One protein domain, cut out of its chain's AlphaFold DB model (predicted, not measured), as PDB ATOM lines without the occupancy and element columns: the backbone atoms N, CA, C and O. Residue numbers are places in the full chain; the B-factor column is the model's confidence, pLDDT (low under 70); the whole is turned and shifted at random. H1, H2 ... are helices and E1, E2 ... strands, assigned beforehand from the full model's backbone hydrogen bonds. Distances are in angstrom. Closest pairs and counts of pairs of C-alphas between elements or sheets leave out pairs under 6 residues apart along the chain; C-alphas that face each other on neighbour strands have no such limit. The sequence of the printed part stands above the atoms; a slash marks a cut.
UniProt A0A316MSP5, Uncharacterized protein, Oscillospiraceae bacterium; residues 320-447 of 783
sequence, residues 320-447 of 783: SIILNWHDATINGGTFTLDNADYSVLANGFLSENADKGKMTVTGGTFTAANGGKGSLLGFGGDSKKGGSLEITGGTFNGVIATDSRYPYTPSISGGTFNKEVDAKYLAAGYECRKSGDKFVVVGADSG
ATOM      1  N   SER A 320       9.857  11.715 -23.526       96.56
ATOM      2  CA  SER A 320       8.464  11.972 -23.128       96.56
ATOM      3  C   SER A 320       8.079  13.430 -23.318       96.56
ATOM      4  O   SER A 320       8.925  14.317 -23.252       96.56
ATOM      5  N   ILE A 321       6.796  13.718 -23.518       98.38
ATOM      6  CA  ILE A 321       6.359  15.116 -23.595       98.38
ATOM      7  C   ILE A 321       6.431  15.730 -22.198       98.38
ATOM      8  O   ILE A 321       7.130  16.721 -21.997       98.38
ATOM      9  N   ILE A 322       5.815  15.070 -21.216       98.75
ATOM     10  CA  ILE A 322       5.961  15.398 -19.794       98.75
ATOM     11  C   ILE A 322       6.720  14.265 -19.100       98.75
ATOM     12  O   ILE A 322       6.293  13.114 -19.162       98.75
ATOM     13  N   LEU A 323       7.817  14.587 -18.411       98.62
ATOM     14  CA  LEU A 323       8.489  13.704 -17.454       98.62
ATOM     15  C   LEU A 323       8.395  14.320 -16.055       98.62
ATOM     16  O   LEU A 323       9.045  15.324 -15.783       98.62
ATOM     17  N   ASN A 324       7.612  13.708 -15.172       98.81
ATOM     18  CA  ASN A 324       7.494  14.104 -13.770       98.81
ATOM     19  C   ASN A 324       8.361  13.233 -12.852       98.81
ATOM     20  O   ASN A 324       8.392  12.016 -13.021       98.81
ATOM     21  N   TRP A 325       8.978  13.852 -11.848       98.44
ATOM     22  CA  TRP A 325       9.587  13.188 -10.693       98.44
ATOM     23  C   TRP A 325       8.954  13.605  -9.363       98.44
ATOM     24  O   TRP A 325       8.916  12.788  -8.453       98.44
ATOM     25  N   HIS A 326       8.429  14.828  -9.233       98.50
ATOM     26  CA  HIS A 326       7.845  15.333  -7.986       98.50
ATOM     27  C   HIS A 326       6.305  15.372  -8.036       98.50
ATOM     28  O   HIS A 326       5.684  14.321  -7.871       98.50
ATOM     29  N   ASP A 327       5.679  16.536  -8.243       98.69
ATOM     30  CA  ASP A 327       4.215  16.699  -8.237       98.69
ATOM     31  C   ASP A 327       3.739  17.470  -9.481       98.69
ATOM     32  O   ASP A 327       4.202  18.585  -9.738       98.69
ATOM     33  N   ALA A 328       2.836  16.872 -10.263       98.88
ATOM     34  CA  ALA A 328       2.318  17.425 -11.511       98.88
ATOM     35  C   ALA A 328       0.790  17.295 -11.625       98.88
ATOM     36  O   ALA A 328       0.222  16.245 -11.334       98.88
ATOM     37  N   THR A 329       0.129  18.341 -12.122       98.94
ATOM     38  CA  THR A 329      -1.309  18.379 -12.435       98.94
ATOM     39  C   THR A 329      -1.523  18.848 -13.876       98.94
ATOM     40  O   THR A 329      -0.935  19.843 -14.297       98.94
ATOM     41  N   ILE A 330      -2.352  18.137 -14.643       98.94
ATOM     42  CA  ILE A 330      -2.687  18.453 -16.038       98.94
ATOM     43  C   ILE A 330      -4.210  18.562 -16.170       98.94
ATOM     44  O   ILE A 330      -4.918  17.564 -16.039       98.94
ATOM     45  N   ASN A 331      -4.704  19.769 -16.437       98.81
ATOM     46  CA  ASN A 331      -6.125  20.088 -16.580       98.81
ATOM     47  C   ASN A 331      -6.553  20.273 -18.046       98.81
ATOM     48  O   ASN A 331      -7.718  20.058 -18.376       98.81
ATOM     49  N   GLY A 332      -5.621  20.592 -18.945       98.06
ATOM     50  CA  GLY A 332      -5.892  20.770 -20.373       98.06
ATOM     51  C   GLY A 332      -4.650  20.585 -21.242       98.06
ATOM     52  O   GLY A 332      -3.687  19.934 -20.833       98.06
ATOM     53  N   GLY A 333      -4.686  21.125 -22.459       98.69
ATOM     54  CA  GLY A 333      -3.622  20.989 -23.453       98.69
ATOM     55  C   GLY A 333      -3.778  19.813 -24.422       98.69
ATOM     56  O   GLY A 333      -4.559  18.883 -24.216       98.69
ATOM     57  N   THR A 334      -3.008  19.858 -25.507       98.75
ATOM     58  CA  THR A 334      -2.899  18.813 -26.534       98.75
ATOM     59  C   THR A 334      -1.464  18.305 -26.600       98.75
ATOM     60  O   THR A 334      -0.536  19.092 -26.752       98.75
ATOM     61  N   PHE A 335      -1.274  16.989 -26.505       98.81
ATOM     62  CA  PHE A 335       0.026  16.335 -26.360       98.81
ATOM     63  C   PHE A 335       0.205  15.274 -27.456       98.81
ATOM     64  O   PHE A 335      -0.440  14.224 -27.409       98.81
ATOM     65  N   THR A 336       1.081  15.527 -28.432       98.25
ATOM     66  CA  THR A 336       1.272  14.672 -29.619       98.25
ATOM     67  C   THR A 336       2.706  14.150 -29.710       98.25
ATOM     68  O   THR A 336       3.652  14.910 -29.912       98.25
ATOM     69  N   LEU A 337       2.877  12.832 -29.574       97.50
ATOM     70  CA  LEU A 337       4.176  12.162 -29.676       97.50
ATOM     71  C   LEU A 337       4.251  11.356 -30.977       97.50
ATOM     72  O   LEU A 337       3.541  10.359 -31.104       97.50
ATOM     73  N   ASP A 338       5.153  11.710 -31.897       95.00
ATOM     74  CA  ASP A 338       5.362  10.970 -33.158       95.00
ATOM     75  C   ASP A 338       6.623  10.084 -33.136       95.00
ATOM     76  O   ASP A 338       7.432  10.049 -34.062       95.00
ATOM     77  N   ASN A 339       6.815   9.350 -32.037       95.19
ATOM     78  CA  ASN A 339       7.772   8.247 -31.968       95.19
ATOM     79  C   ASN A 339       7.293   7.153 -30.999       95.19
ATOM     80  O   ASN A 339       6.916   7.431 -29.864       95.19
ATOM     81  N   ALA A 340       7.290   5.899 -31.458       94.06
ATOM     82  CA  ALA A 340       6.767   4.754 -30.712       94.06
ATOM     83  C   ALA A 340       7.763   4.123 -29.724       94.06
ATOM     84  O   ALA A 340       7.353   3.278 -28.930       94.06
ATOM     85  N   ASP A 341       9.032   4.543 -29.741       94.69
ATOM     86  CA  ASP A 341      10.041   4.131 -28.753       94.69
ATOM     87  C   ASP A 341       9.851   4.822 -27.381       94.69
ATOM     88  O   ASP A 341      10.536   4.483 -26.413       94.69
ATOM     89  N   TYR A 342       8.922   5.782 -27.284       95.88
ATOM     90  CA  TYR A 342       8.697   6.631 -26.110       95.88
ATOM     91  C   TYR A 342       7.210   6.711 -25.696       95.88
ATOM     92  O   TYR A 342       6.337   6.070 -26.287       95.88
ATOM     93  N   SER A 343       6.929   7.481 -24.640       96.62
ATOM     94  CA  SER A 343       5.619   7.628 -23.985       96.62
ATOM     95  C   SER A 343       5.184   9.090 -23.908       96.62
ATOM     96  O   SER A 343       6.020   9.947 -23.645       96.62
ATOM     97  N   VAL A 344       3.893   9.391 -24.075       98.38
ATOM     98  CA  VAL A 344       3.391  10.781 -23.984       98.38
ATOM     99  C   VAL A 344       3.660  11.377 -22.594       98.38
ATOM    100  O   VAL A 344       4.258  12.449 -22.482       98.38
ATOM    101  N   LEU A 345       3.277  10.648 -21.545       98.62
ATOM    102  CA  LEU A 345       3.487  10.998 -20.144       98.62
ATOM    103  C   LEU A 345       4.425   9.981 -19.487       98.62
ATOM    104  O   LEU A 345       4.188   8.775 -19.549       98.62
ATOM    105  N   ALA A 346       5.454  10.460 -18.797       98.31
ATOM    106  CA  ALA A 346       6.287   9.657 -17.917       98.31
ATOM    107  C   ALA A 346       6.254  10.205 -16.490       98.31
ATOM    108  O   ALA A 346       6.291  11.412 -16.262       98.31
ATOM    109  N   ASN A 347       6.203   9.297 -15.520       98.31
ATOM    110  CA  ASN A 347       6.148   9.635 -14.104       98.31
ATOM    111  C   ASN A 347       7.112   8.711 -13.340       98.31
ATOM    112  O   ASN A 347       7.018   7.489 -13.443       98.31
ATOM    113  N   GLY A 348       8.103   9.283 -12.664       97.50
ATOM    114  CA  GLY A 348       9.159   8.585 -11.936       97.50
ATOM    115  C   GLY A 348       9.079   8.846 -10.436       97.50
ATOM    116  O   GLY A 348       8.534   9.856 -10.018       97.50
ATOM    117  N   PHE A 349       9.616   7.939  -9.622       97.94
ATOM    118  CA  PHE A 349       9.607   8.055  -8.159       97.94
ATOM    119  C   PHE A 349      10.945   7.608  -7.580       97.94
ATOM    120  O   PHE A 349      11.452   6.546  -7.953       97.94
ATOM    121  N   LEU A 350      11.491   8.358  -6.622       96.81
ATOM    122  CA  LEU A 350      12.692   7.965  -5.870       96.81
ATOM    123  C   LEU A 350      12.563   8.183  -4.356       96.81
ATOM    124  O   LEU A 350      13.250   7.467  -3.612       96.81
ATOM    125  N   SER A 351      11.746   9.138  -3.892       94.75
ATOM    126  CA  SER A 351      11.639   9.524  -2.481       94.75
ATOM    127  C   SER A 351      10.371  10.333  -2.167       94.75
ATOM    128  O   SER A 351       9.979  11.208  -2.927       94.75
ATOM    129  N   GLU A 352       9.800  10.152  -0.972       93.38
ATOM    130  CA  GLU A 352       8.656  10.947  -0.471       93.38
ATOM    131  C   GLU A 352       8.965  12.445  -0.235       93.38
ATOM    132  O   GLU A 352       8.088  13.203   0.178       93.38
ATOM    133  N   ASN A 353      10.212  12.893  -0.440       93.50
ATOM    134  CA  ASN A 353      10.629  14.279  -0.208       93.50
ATOM    135  C   ASN A 353      10.745  15.057  -1.523       93.50
ATOM    136  O   ASN A 353       9.938  15.951  -1.783       93.50
ATOM    137  N   ALA A 354      11.744  14.694  -2.332       95.19
ATOM    138  CA  ALA A 354      12.097  15.374  -3.571       95.19
ATOM    139  C   ALA A 354      11.378  14.782  -4.793       95.19
ATOM    140  O   ALA A 354      11.017  15.536  -5.689       95.19
ATOM    141  N   ASP A 355      11.091  13.474  -4.783       95.56
ATOM    142  CA  ASP A 355      10.769  12.682  -5.984       95.56
ATOM    143  C   ASP A 355       9.499  11.837  -5.783       95.56
ATOM    144  O   ASP A 355       9.506  10.603  -5.900       95.56
ATOM    145  N   LYS A 356       8.416  12.523  -5.401       97.00
ATOM    146  CA  LYS A 356       7.131  11.939  -4.981       97.00
ATOM    147  C   LYS A 356       6.378  11.195  -6.083       97.00
ATOM    148  O   LYS A 356       5.441  10.466  -5.778       97.00
ATOM    149  N   GLY A 357       6.759  11.371  -7.346       98.06
ATOM    150  CA  GLY A 357       6.163  10.698  -8.497       98.06
ATOM    151  C   GLY A 357       4.646  10.783  -8.546       98.06
ATOM    152  O   GLY A 357       4.001   9.790  -8.876       98.06
ATOM    153  N   LYS A 358       4.076  11.928  -8.163       98.62
ATOM    154  CA  LYS A 358       2.635  12.178  -8.145       98.62
ATOM    155  C   LYS A 358       2.234  12.924  -9.412       98.62
ATOM    156  O   LYS A 358       2.727  14.020  -9.668       98.62
ATOM    157  N   MET A 359       1.337  12.334 -10.193       98.88
ATOM    158  CA  MET A 359       0.764  12.952 -11.387       98.88
ATOM    159  C   MET A 359      -0.763  12.833 -11.359       98.88
ATOM    160  O   MET A 359      -1.299  11.742 -11.175       98.88
ATOM    161  N   THR A 360      -1.457  13.946 -11.583       98.88
ATOM    162  CA  THR A 360      -2.921  14.019 -11.675       98.88
ATOM    163  C   THR A 360      -3.312  14.550 -13.053       98.88
ATOM    164  O   THR A 360      -2.791  15.575 -13.488       98.88
ATOM    165  N   VAL A 361      -4.226  13.873 -13.749       98.94
ATOM    166  CA  VAL A 361      -4.738  14.278 -15.067       98.94
ATOM    167  C   VAL A 361      -6.256  14.418 -14.996       98.94
ATOM    168  O   VAL A 361      -6.966  13.430 -14.819       98.94
ATOM    169  N   THR A 362      -6.751  15.647 -15.128       98.75
ATOM    170  CA  THR A 362      -8.185  15.977 -15.087       98.75
ATOM    171  C   THR A 362      -8.754  16.325 -16.466       98.75
ATOM    172  O   THR A 362      -9.960  16.217 -16.681       98.75
ATOM    173  N   GLY A 363      -7.895  16.647 -17.439       98.06
ATOM    174  CA  GLY A 363      -8.293  16.954 -18.810       98.06
ATOM    175  C   GLY A 363      -7.135  16.896 -19.809       98.06
ATOM    176  O   GLY A 363      -6.100  16.286 -19.546       98.06
ATOM    177  N   GLY A 364      -7.337  17.504 -20.979       98.75
ATOM    178  CA  GLY A 364      -6.392  17.491 -22.103       98.75
ATOM    179  C   GLY A 364      -6.600  16.346 -23.105       98.75
ATOM    180  O   GLY A 364      -7.435  15.460 -22.910       98.75
ATOM    181  N   THR A 365      -5.857  16.381 -24.215       98.75
ATOM    182  CA  THR A 365      -5.913  15.400 -25.314       98.75
ATOM    183  C   THR A 365      -4.533  14.808 -25.588       98.75
ATOM    184  O   THR A 365      -3.611  15.523 -25.966       98.75
ATOM    185  N   PHE A 366      -4.389  13.490 -25.456       98.75
ATOM    186  CA  PHE A 366      -3.111  12.780 -25.501       98.75
ATOM    187  C   PHE A 366      -3.075  11.804 -26.683       98.75
ATOM    188  O   PHE A 366      -3.811  10.816 -26.696       98.75
ATOM    189  N   THR A 367      -2.207  12.048 -27.667       98.31
ATOM    190  CA  THR A 367      -1.999  11.171 -28.830       98.31
ATOM    191  C   THR A 367      -0.608  10.551 -28.806       98.31
ATOM    192  O   THR A 367       0.407  11.225 -28.978       98.31
ATOM    193  N   ALA A 368      -0.574   9.230 -28.633       97.56
ATOM    194  CA  ALA A 368       0.631   8.428 -28.788       97.56
ATOM    195  C   ALA A 368       0.894   8.076 -30.264       97.56
ATOM    196  O   ALA A 368      -0.017   8.048 -31.099       97.56
ATOM    197  N   ALA A 369       2.145   7.729 -30.560       95.44
ATOM    198  CA  ALA A 369       2.649   7.499 -31.911       95.44
ATOM    199  C   ALA A 369       1.910   6.407 -32.709       95.44
ATOM    200  O   ALA A 369       1.152   5.587 -32.170       95.44
ATOM    201  N   ASN A 370       2.180   6.364 -34.020       93.88
ATOM    202  CA  ASN A 370       1.549   5.448 -34.981       93.88
ATOM    203  C   ASN A 370       0.006   5.570 -35.030       93.88
ATOM    204  O   ASN A 370      -0.690   4.587 -35.310       93.88
ATOM    205  N   GLY A 371      -0.523   6.768 -34.749       86.00
ATOM    206  CA  GLY A 371      -1.961   7.048 -34.703       86.00
ATOM    207  C   GLY A 371      -2.656   6.345 -33.536       86.00
ATOM    208  O   GLY A 371      -3.586   5.569 -33.749       86.00
ATOM    209  N   GLY A 372      -2.165   6.553 -32.311       89.19
ATOM    210  CA  GLY A 372      -2.742   5.974 -31.098       89.19
ATOM    211  C   GLY A 372      -2.473   4.483 -30.906       89.19
ATOM    212  O   GLY A 372      -3.330   3.749 -30.399       89.19
ATOM    213  N   LYS A 373      -1.282   4.024 -31.309       91.19
ATOM    214  CA  LYS A 373      -0.811   2.636 -31.119       91.19
ATOM    215  C   LYS A 373       0.437   2.529 -30.234       91.19
ATOM    216  O   LYS A 373       0.717   1.438 -29.751       91.19
ATOM    217  N   GLY A 374       1.171   3.626 -30.030       94.81
ATOM    218  CA  GLY A 374       2.259   3.726 -29.051       94.81
ATOM    219  C   GLY A 374       1.767   3.794 -27.599       94.81
ATOM    220  O   GLY A 374       0.559   3.819 -27.339       94.81
ATOM    221  N   SER A 375       2.706   3.844 -26.651       95.75
ATOM    222  CA  SER A 375       2.378   3.987 -25.227       95.75
ATOM    223  C   SER A 375       1.964   5.417 -24.888       95.75
ATOM    224  O   SER A 375       2.608   6.380 -25.302       95.75
ATOM    225  N   LEU A 376       0.922   5.563 -24.073       98.12
ATOM    226  CA  LEU A 376       0.612   6.834 -23.414       98.12
ATOM    227  C   LEU A 376       1.494   7.052 -22.184       98.12
ATOM    228  O   LEU A 376       1.812   8.193 -21.869       98.12
ATOM    229  N   LEU A 377       1.898   5.967 -21.514       98.12
ATOM    230  CA  LEU A 377       2.520   5.995 -20.192       98.12
ATOM    231  C   LEU A 377       3.960   5.466 -20.198       98.12
ATOM    232  O   LEU A 377       4.315   4.597 -20.997       98.12
ATOM    233  N   GLY A 378       4.767   5.980 -19.272       97.62
ATOM    234  CA  GLY A 378       6.159   5.599 -19.041       97.62
ATOM    235  C   GLY A 378       6.671   6.055 -17.669       97.62
ATOM    236  O   GLY A 378       5.900   6.483 -16.804       97.62
ATOM    237  N   PHE A 379       7.982   5.948 -17.455       96.88
ATOM    238  CA  PHE A 379       8.660   6.321 -16.208       96.88
ATOM    239  C   PHE A 379      10.159   6.568 -16.442       96.88
ATOM    240  O   PHE A 379      10.731   6.066 -17.409       96.88
ATOM    241  N   GLY A 380      10.806   7.329 -15.554       94.25
ATOM    242  CA  GLY A 380      12.256   7.539 -15.597       94.25
ATOM    243  C   GLY A 380      13.036   6.302 -15.131       94.25
ATOM    244  O   GLY A 380      12.643   5.659 -14.161       94.25
ATOM    245  N   GLY A 381      14.137   5.962 -15.809       89.75
ATOM    246  CA  GLY A 381      14.782   4.641 -15.713       89.75
ATOM    247  C   GLY A 381      15.184   4.165 -14.308       89.75
ATOM    248  O   GLY A 381      15.067   2.976 -14.028       89.75
ATOM    249  N   ASP A 382      15.594   5.075 -13.423       90.50
ATOM    250  CA  ASP A 382      16.061   4.763 -12.061       90.50
ATOM    251  C   ASP A 382      14.931   4.615 -11.014       90.50
ATOM    252  O   ASP A 382      15.198   4.455  -9.821       90.50
ATOM    253  N   SER A 383      13.663   4.685 -11.438       96.50
ATOM    254  CA  SER A 383      12.507   4.756 -10.532       96.50
ATOM    255  C   SER A 383      12.317   3.531  -9.625       96.50
ATOM    256  O   SER A 383      12.526   2.382 -10.015       96.50
ATOM    257  N   LYS A 384      11.803   3.786  -8.419       96.69
ATOM    258  CA  LYS A 384      11.406   2.797  -7.403       96.69
ATOM    259  C   LYS A 384       9.876   2.732  -7.299       96.69
ATOM    260  O   LYS A 384       9.181   3.620  -7.775       96.69
ATOM    261  N   LYS A 385       9.328   1.714  -6.633       96.62
ATOM    262  CA  LYS A 385       7.889   1.664  -6.311       96.62
ATOM    263  C   LYS A 385       7.525   2.748  -5.288       96.62
ATOM    264  O   LYS A 385       8.216   2.842  -4.277       96.62
ATOM    265  N   GLY A 386       6.444   3.490  -5.536       94.69
ATOM    266  CA  GLY A 386       5.878   4.458  -4.583       94.69
ATOM    267  C   GLY A 386       5.028   5.568  -5.212       94.69
ATOM    268  O   GLY A 386       4.076   6.019  -4.586       94.69
ATOM    269  N   GLY A 387       5.319   5.959  -6.457       95.75
ATOM    270  CA  GLY A 387       4.590   7.033  -7.145       95.75
ATOM    271  C   GLY A 387       3.116   6.716  -7.438       95.75
ATOM    272  O   GLY A 387       2.686   5.559  -7.411       95.75
ATOM    273  N   SER A 388       2.360   7.752  -7.797       98.12
ATOM    274  CA  SER A 388       0.931   7.706  -8.117       98.12
ATOM    275  C   SER A 388       0.617   8.392  -9.452       98.12
ATOM    276  O   SER A 388       1.195   9.419  -9.804       98.12
ATOM    277  N   LEU A 389      -0.320   7.814 -10.208       98.69
ATOM    278  CA  LEU A 389      -0.909   8.428 -11.398       98.69
ATOM    279  C   LEU A 389      -2.431   8.325 -11.296       98.69
ATOM    280  O   LEU A 389      -2.976   7.224 -11.356       98.69
ATOM    281  N   GLU A 390      -3.097   9.463 -11.160       98.75
ATOM    282  CA  GLU A 390      -4.554   9.571 -11.091       98.75
ATOM    283  C   GLU A 390      -5.088  10.205 -12.377       98.75
ATOM    284  O   GLU A 390      -4.587  11.240 -12.816       98.75
ATOM    285  N   ILE A 391      -6.100   9.586 -12.987       98.88
ATOM    286  CA  ILE A 391      -6.775  10.086 -14.189       98.88
ATOM    287  C   ILE A 391      -8.267  10.219 -13.876       98.88
ATOM    288  O   ILE A 391      -8.952   9.222 -13.640       98.88
ATOM    289  N   THR A 392      -8.769  11.451 -13.868       98.56
ATOM    290  CA  THR A 392     -10.183  11.790 -13.633       98.56
ATOM    291  C   THR A 392     -10.874  12.320 -14.895       98.56
ATOM    292  O   THR A 392     -12.100  12.399 -14.931       98.56
ATOM    293  N   GLY A 393     -10.120  12.630 -15.956       97.56
ATOM    294  CA  GLY A 393     -10.654  13.110 -17.229       97.56
ATOM    295  C   GLY A 393      -9.604  13.177 -18.343       97.56
ATOM    296  O   GLY A 393      -8.488  12.682 -18.190       97.56
ATOM    297  N   GLY A 394      -9.982  13.767 -19.480       98.56
ATOM    298  CA  GLY A 394      -9.154  13.871 -20.691       98.56
ATOM    299  C   GLY A 394      -9.511  12.866 -21.796       98.56
ATOM    300  O   GLY A 394     -10.336  11.970 -21.611       98.56
ATOM    301  N   THR A 395      -8.907  13.038 -22.975       98.62
ATOM    302  CA  THR A 395      -9.085  12.175 -24.158       98.62
ATOM    303  C   THR A 395      -7.771  11.498 -24.540       98.62
ATOM    304  O   THR A 395      -6.765  12.162 -24.773       98.62
ATOM    305  N   PHE A 396      -7.780  10.173 -24.661       98.69
ATOM    306  CA  PHE A 396      -6.590   9.334 -24.769       98.69
ATOM    307  C   PHE A 396      -6.618   8.471 -26.034       98.69
ATOM    308  O   PHE A 396      -7.427   7.554 -26.187       98.69
ATOM    309  N   ASN A 397      -5.688   8.742 -26.942       98.12
ATOM    310  CA  ASN A 397      -5.490   8.022 -28.190       98.12
ATOM    311  C   ASN A 397      -4.144   7.283 -28.125       98.12
ATOM    312  O   ASN A 397      -3.107   7.828 -28.499       98.12
ATOM    313  N   GLY A 398      -4.134   6.051 -27.604       97.12
ATOM    314  CA  GLY A 398      -2.909   5.281 -27.369       97.12
ATOM    315  C   GLY A 398      -3.102   4.074 -26.449       97.12
ATOM    316  O   GLY A 398      -4.222   3.666 -26.161       97.12
ATOM    317  N   VAL A 399      -2.005   3.462 -26.002       95.69
ATOM    318  CA  VAL A 399      -2.042   2.288 -25.114       95.69
ATOM    319  C   VAL A 399      -1.750   2.692 -23.668       95.69
ATOM    320  O   VAL A 399      -0.684   3.233 -23.377       95.69
ATOM    321  N   ILE A 400      -2.670   2.367 -22.755       96.31
ATOM    322  CA  ILE A 400      -2.430   2.370 -21.305       96.31
ATOM    323  C   ILE A 400      -2.040   0.950 -20.891       96.31
ATOM    324  O   ILE A 400      -2.876   0.049 -20.827       96.31
ATOM    325  N   ALA A 401      -0.750   0.736 -20.634       93.44
ATOM    326  CA  ALA A 401      -0.236  -0.534 -20.140       93.44
ATOM    327  C   ALA A 401       0.958  -0.320 -19.204       93.44
ATOM    328  O   ALA A 401       1.974   0.239 -19.611       93.44
ATOM    329  N   THR A 402       0.855  -0.815 -17.970       94.69
ATOM    330  CA  THR A 402       1.965  -0.864 -17.014       94.69
ATOM    331  C   THR A 402       2.335  -2.309 -16.681       94.69
ATOM    332  O   THR A 402       1.522  -3.228 -16.793       94.69
ATOM    333  N   ASP A 403       3.577  -2.515 -16.249       94.06
ATOM    334  CA  ASP A 403       4.100  -3.811 -15.809       94.06
ATOM    335  C   ASP A 403       4.882  -3.690 -14.490       94.06
ATOM    336  O   ASP A 403       4.918  -2.633 -13.855       94.06
ATOM    337  N   SER A 404       5.511  -4.782 -14.049       93.56
ATOM    338  CA  SER A 404       6.230  -4.845 -12.773       93.56
ATOM    339  C   SER A 404       7.367  -3.825 -12.623       93.56
ATOM    340  O   SER A 404       7.749  -3.556 -11.485       93.56
ATOM    341  N   ARG A 405       7.854  -3.203 -13.706       95.00
ATOM    342  CA  ARG A 405       8.893  -2.158 -13.688       95.00
ATOM    343  C   ARG A 405       8.368  -0.764 -13.328       95.00
ATOM    344  O   ARG A 405       9.130   0.033 -12.797       95.00
ATOM    345  N   TYR A 406       7.094  -0.470 -13.592       97.19
ATOM    346  CA  TYR A 406       6.535   0.877 -13.412       97.19
ATOM    347  C   TYR A 406       6.495   1.291 -11.928       97.19
ATOM    348  O   TYR A 406       6.160   0.455 -11.088       97.19
ATOM    349  N   PRO A 407       6.790   2.554 -11.572       97.44
ATOM    350  CA  PRO A 407       6.793   3.007 -10.178       97.44
ATOM    351  C   PRO A 407       5.395   3.079  -9.543       97.44
ATOM    352  O   PRO A 407       5.279   2.913  -8.328       97.44
ATOM    353  N   TYR A 408       4.361   3.259 -10.372       97.31
ATOM    354  CA  TYR A 408       2.939   3.375 -10.026       97.31
ATOM    355  C   TYR A 408       2.097   2.270 -10.697       97.31
ATOM    356  O   TYR A 408       2.562   1.557 -11.587       97.31
ATOM    357  N   THR A 409       0.826   2.170 -10.302       97.50
ATOM    358  CA  THR A 409      -0.267   1.640 -11.143       97.50
ATOM    359  C   THR A 409      -1.263   2.788 -11.359       97.50
ATOM    360  O   THR A 409      -1.518   3.501 -10.388       97.50
ATOM    361  N   PRO A 410      -1.779   3.032 -12.579       98.00
ATOM    362  CA  PRO A 410      -2.760   4.092 -12.808       98.00
ATOM    363  C   PRO A 410      -4.053   3.842 -12.024       98.00
ATOM    364  O   PRO A 410      -4.505   2.702 -11.948       98.00
ATOM    365  N   SER A 411      -4.648   4.911 -11.496       98.50
ATOM    366  CA  SER A 411      -5.991   4.932 -10.911       98.50
ATOM    367  C   SER A 411      -6.887   5.800 -11.793       98.50
ATOM    368  O   SER A 411      -6.689   7.011 -11.886       98.50
ATOM    369  N   ILE A 412      -7.828   5.176 -12.500       98.81
ATOM    370  CA  ILE A 412      -8.624   5.799 -13.561       98.81
ATOM    371  C   ILE A 412     -10.093   5.833 -13.137       98.81
ATOM    372  O   ILE A 412     -10.714   4.799 -12.897       98.81
ATOM    373  N   SER A 413     -10.640   7.040 -13.049       98.25
ATOM    374  CA  SER A 413     -12.007   7.354 -12.603       98.25
ATOM    375  C   SER A 413     -12.782   8.215 -13.609       98.25
ATOM    376  O   SER A 413     -13.935   8.568 -13.381       98.25
ATOM    377  N   GLY A 414     -12.176   8.532 -14.753       97.19
ATOM    378  CA  GLY A 414     -12.839   9.234 -15.842       97.19
ATOM    379  C   GLY A 414     -11.969   9.327 -17.090       97.19
ATOM    380  O   GLY A 414     -10.861   8.788 -17.139       97.19
ATOM    381  N   GLY A 415     -12.486  10.023 -18.099       97.94
ATOM    382  CA  GLY A 415     -11.831  10.214 -19.392       97.94
ATOM    383  C   GLY A 415     -12.354   9.290 -20.493       97.94
ATOM    384  O   GLY A 415     -13.125   8.358 -20.256       97.94
ATOM    385  N   THR A 416     -11.946   9.592 -21.725       97.94
ATOM    386  CA  THR A 416     -12.351   8.899 -22.956       97.94
ATOM    387  C   THR A 416     -11.134   8.294 -23.649       97.94
ATOM    388  O   THR A 416     -10.130   8.972 -23.834       97.94
ATOM    389  N   PHE A 417     -11.221   7.042 -24.090       98.19
ATOM    390  CA  PHE A 417     -10.097   6.232 -24.556       98.19
ATOM    391  C   PHE A 417     -10.391   5.600 -25.927       98.19
ATOM    392  O   PHE A 417     -11.512   5.175 -26.204       98.19
ATOM    393  N   ASN A 418      -9.380   5.478 -26.793       95.94
ATOM    394  CA  ASN A 418      -9.482   4.750 -28.073       95.94
ATOM    395  C   ASN A 418      -9.382   3.211 -27.923       95.94
ATOM    396  O   ASN A 418      -9.283   2.491 -28.922       95.94
ATOM    397  N   LYS A 419      -9.316   2.718 -26.680       94.12
ATOM    398  CA  LYS A 419      -9.180   1.311 -26.277       94.12
ATOM    399  C   LYS A 419      -9.864   1.104 -24.934       94.12
ATOM    400  O   LYS A 419      -9.924   2.027 -24.129       94.12
ATOM    401  N   GLU A 420     -10.321  -0.116 -24.699       95.00
ATOM    402  CA  GLU A 420     -10.860  -0.541 -23.412       95.00
ATOM    403  C   GLU A 420      -9.797  -0.415 -22.310       95.00
ATOM    404  O   GLU A 420      -8.628  -0.767 -22.511       95.00
ATOM    405  N   VAL A 421     -10.198   0.103 -21.149       97.00
ATOM    406  CA  VAL A 421      -9.328   0.240 -19.978       97.00
ATOM    407  C   VAL A 421      -9.404  -1.046 -19.159       97.00
ATOM    408  O   VAL A 421     -10.466  -1.414 -18.662       97.00
ATOM    409  N   ASP A 422      -8.262  -1.719 -19.002       96.69
ATOM    410  CA  ASP A 422      -8.127  -2.911 -18.158       96.69
ATOM    411  C   ASP A 422      -8.601  -2.609 -16.726       96.69
ATOM    412  O   ASP A 422      -8.121  -1.665 -16.090       96.69
ATOM    413  N   ALA A 423      -9.525  -3.429 -16.217       96.06
ATOM    414  CA  ALA A 423     -10.196  -3.226 -14.936       96.06
ATOM    415  C   ALA A 423      -9.241  -3.053 -13.740       96.06
ATOM    416  O   ALA A 423      -9.608  -2.418 -12.757       96.06
ATOM    417  N   LYS A 424      -7.997  -3.551 -13.818       96.50
ATOM    418  CA  LYS A 424      -6.983  -3.356 -12.762       96.50
ATOM    419  C   LYS A 424      -6.463  -1.912 -12.637       96.50
ATOM    420  O   LYS A 424      -5.729  -1.632 -11.693       96.50
ATOM    421  N   TYR A 425      -6.775  -1.038 -13.598       98.19
ATOM    422  CA  TYR A 425      -6.469   0.396 -13.552       98.19
ATOM    423  C   TYR A 425      -7.673   1.245 -13.128       98.19
ATOM    424  O   TYR A 425      -7.529   2.452 -12.959       98.19
ATOM    425  N   LEU A 426      -8.867   0.660 -13.005       98.25
ATOM    426  CA  LEU A 426     -10.075   1.405 -12.667       98.25
ATOM    427  C   LEU A 426     -10.140   1.663 -11.160       98.25
ATOM    428  O   LEU A 426      -9.834   0.793 -10.341       98.25
ATOM    429  N   ALA A 427     -10.536   2.878 -10.793       97.94
ATOM    430  CA  ALA A 427     -10.773   3.252  -9.409       97.94
ATOM    431  C   ALA A 427     -11.980   2.487  -8.834       97.94
ATOM    432  O   ALA A 427     -12.913   2.117  -9.549       97.94
ATOM    433  N   ALA A 428     -11.990   2.260  -7.519       96.06
ATOM    434  CA  ALA A 428     -13.095   1.563  -6.865       96.06
ATOM    435  C   ALA A 428     -14.418   2.334  -7.049       96.06
ATOM    436  O   ALA A 428     -14.498   3.512  -6.709       96.06
ATOM    437  N   GLY A 429     -15.445   1.658  -7.572       95.50
ATOM    438  CA  GLY A 429     -16.733   2.271  -7.919       95.50
ATOM    439  C   GLY A 429     -16.830   2.805  -9.353       95.50
ATOM    440  O   GLY A 429     -17.845   3.411  -9.685       95.50
ATOM    441  N   TYR A 430     -15.825   2.571 -10.204       96.75
ATOM    442  CA  TYR A 430     -15.810   2.987 -11.610       96.75
ATOM    443  C   TYR A 430     -15.702   1.794 -12.563       96.75
ATOM    444  O   TYR A 430     -15.082   0.779 -12.246       96.75
ATOM    445  N   GLU A 431     -16.281   1.939 -13.752       95.44
ATOM    446  CA  GLU A 431     -16.246   0.943 -14.822       95.44
ATOM    447  C   GLU A 431     -15.971   1.585 -16.191       95.44
ATOM    448  O   GLU A 431     -16.212   2.773 -16.411       95.44
ATOM    449  N   CYS A 432     -15.428   0.793 -17.116       95.69
ATOM    450  CA  CYS A 432     -15.122   1.211 -18.480       95.69
ATOM    451  C   CYS A 432     -16.254   0.766 -19.412       95.69
ATOM    452  O   CYS A 432     -16.395  -0.429 -19.669       95.69
ATOM    453  N   ARG A 433     -17.034   1.716 -19.934       93.69
ATOM    454  CA  ARG A 433     -18.159   1.482 -20.856       93.69
ATOM    455  C   ARG A 433     -17.797   1.862 -22.295       93.69
ATOM    456  O   ARG A 433     -16.868   2.632 -22.525       93.69
ATOM    457  N   LYS A 434     -18.538   1.360 -23.285       92.19
ATOM    458  CA  LYS A 434     -18.356   1.660 -24.718       92.19
ATOM    459  C   LYS A 434     -19.221   2.848 -25.179       92.19
ATOM    460  O   LYS A 434     -20.399   2.917 -24.846       92.19
ATOM    461  N   SER A 435     -18.654   3.747 -25.983       87.38
ATOM    462  CA  SER A 435     -19.298   4.933 -26.582       87.38
ATOM    463  C   SER A 435     -18.873   5.019 -28.051       87.38
ATOM    464  O   SER A 435     -17.709   5.291 -28.344       87.38
ATOM    465  N   GLY A 436     -19.767   4.695 -28.989       84.56
ATOM    466  CA  GLY A 436     -19.413   4.488 -30.402       84.56
ATOM    467  C   GLY A 436     -18.191   3.568 -30.593       84.56
ATOM    468  O   GLY A 436     -18.184   2.424 -30.139       84.56
ATOM    469  N   ASP A 437     -17.144   4.086 -31.243       87.88
ATOM    470  CA  ASP A 437     -15.837   3.421 -31.438       87.88
ATOM    471  C   ASP A 437     -14.819   3.679 -30.303       87.88
ATOM    472  O   ASP A 437     -13.651   3.296 -30.397       87.88
ATOM    473  N   LYS A 438     -15.240   4.360 -29.234       93.38
ATOM    474  CA  LYS A 438     -14.434   4.741 -28.068       93.38
ATOM    475  C   LYS A 438     -14.919   4.023 -26.806       93.38
ATOM    476  O   LYS A 438     -15.934   3.327 -26.787       93.38
ATOM    477  N   PHE A 439     -14.184   4.240 -25.725       95.50
ATOM    478  CA  PHE A 439     -14.510   3.791 -24.379       95.50
ATOM    479  C   PHE A 439     -14.486   4.987 -23.428       95.50
ATOM    480  O   PHE A 439     -13.703   5.913 -23.627       95.50
ATOM    481  N   VAL A 440     -15.333   4.988 -22.403       96.44
ATOM    482  CA  VAL A 440     -15.440   6.060 -21.405       96.44
ATOM    483  C   VAL A 440     -15.459   5.421 -20.024       96.44
ATOM    484  O   VAL A 440     -16.187   4.454 -19.803       96.44
ATOM    485  N   VAL A 441     -14.662   5.950 -19.096       96.56
ATOM    486  CA  VAL A 441     -14.723   5.528 -17.691       96.56
ATOM    487  C   VAL A 441     -15.749   6.386 -16.958       96.56
ATOM    488  O   VAL A 441     -15.708   7.613 -17.041       96.56
ATOM    489  N   VAL A 442     -16.678   5.735 -16.259       94.25
ATOM    490  CA  VAL A 442     -17.775   6.362 -15.503       94.25
ATOM    491  C   VAL A 442     -17.948   5.670 -14.151       94.25
ATOM    492  O   VAL A 442     -17.460   4.558 -13.956       94.25
ATOM    493  N   GLY A 443     -18.639   6.306 -13.203       92.50
ATOM    494  CA  GLY A 443     -19.025   5.633 -11.958       92.50
ATOM    495  C   GLY A 443     -20.044   4.526 -12.245       92.50
ATOM    496  O   GLY A 443     -20.962   4.756 -13.030       92.50
ATOM    497  N   ALA A 444     -19.923   3.362 -11.608       87.44
ATOM    498  CA  ALA A 444     -20.780   2.197 -11.866       87.44
ATOM    499  C   ALA A 444     -22.280   2.486 -11.633       87.44
ATOM    500  O   ALA A 444     -23.124   2.068 -12.420       87.44
ATOM    501  N   ASP A 445     -22.606   3.299 -10.622       85.44
ATOM    502  CA  ASP A 445     -23.979   3.750 -10.334       85.44
ATOM    503  C   ASP A 445     -24.504   4.819 -11.326       85.44
ATOM    504  O   ASP A 445     -25.640   5.281 -11.205       85.44
ATOM    505  N   SER A 446     -23.697   5.258 -12.302       83.31
ATOM    506  CA  SER A 446     -24.123   6.253 -13.299       83.31
ATOM    507  C   SER A 446     -25.093   5.623 -14.294       83.31
ATOM    508  O   SER A 446     -24.811   4.564 -14.857       83.31
ATOM    509  N   GLY A 447     -26.205   6.302 -14.578       79.25
ATOM    510  CA  GLY A 447     -27.128   5.891 -15.639       79.25
ATOM    511  C   GLY A 447     -26.485   5.902 -17.032       79.25
ATOM    512  O   GLY A 447     -25.408   6.463 -17.239       79.25
TER     513      GLY A 447
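What this domain is: This is residues 320 to 447 of the 783 residues of an uncharacterized protein of Oscillospiraceae bacterium (UniProt A0A316MSP5). The chain winds in stacked turns as a three-sided solenoid, its strands lying side by side from turn to turn: E1, E4 and E7 make one wall, E2, E5, E8 and E10 the second, E3, E6 and E9 the third. A further partial turn with E10 and residues 416 to 417 leads to the hairpin E11 and E12 at one end of the stack, and the small helix H1 sits at the edge of the third wall. The printed part has 128 residues, with one named helix and twelve named strands in the order E1 E2 E3 E4 E5 E6 H1 E7 E8 E9 E10 E11 E12. The three walls are parallel sheets and the hairpin is antiparallel; the class is mostly strand, though under half of the residues are in named elements. The whole is compact, with a radius of gyration of the C-alphas of 13.9 A and spans of 42 by 33 by 27 A.

How they stand to each other: The largest sheet runs, strand beside strand, E2 of residues 327 to 330, E5 of 358 to 361, E8 of 388 to 391 and E10 of 410 to 412, with parallel neighbours. N 328 and O 358 are 2.9 A apart, N 361 and O 390 2.8 A, and N 411 and O 389 2.9 A, within hydrogen-bond range. E1 of residues 320 to 324, E4 of 343 to 347 and E7 of 375 to 378 form a second parallel sheet, with N 346 and O 322 at 2.8 A and N 378 and O 345 at 2.9 A. E3 of residues 334 to 337, E6 of 365 to 367 and E9 of 395 to 397 form the third, with N 335 and O 365 at 2.8 A and N 366 and O 395 at 2.8 A. The second and third sheets form a sandwich, two sheets face to face: the parts that face each other are 9.0 A centre to centre, and the strands of the one stand at 70 degrees to those of the other. The closest C-alphas of E3 and E4 are those of Leu 337 and Val 344, 5.9 A apart. H1, residues 369 to 372, only grazes the third sheet; it is too short for an O i to N i+4 pair, and its one O i to N i+3 pair is within range. E11 of residues 430 to 435 and E12 of 438 to 443 are a hairpin at 148 degrees, with N 433 and O 440 at 2.9 A. Residues 416 to 417 pair parallel with 395 to 396 of E9 and antiparallel with 439 to 440 of E12.

Where its parts are: E1 begins at C-alpha 320 (8.464, 11.972, -23.128). E2 is 10.6 A long, E11 15.5 A and E12 16.8 A, from first to last C-alpha. E12 ends at C-alpha 443 (-19.025, 5.633, -11.958).

The domain as a whole: The C-alphas farthest apart, those of Asn 353 and Gly 436, are 43.7 A apart. The printed part has no cut. The links E9 to E10 and E10 to E11 are long, with 12 and 17 residues. The mean pLDDT of the printed part is 96.0, and no printed residue is under 70.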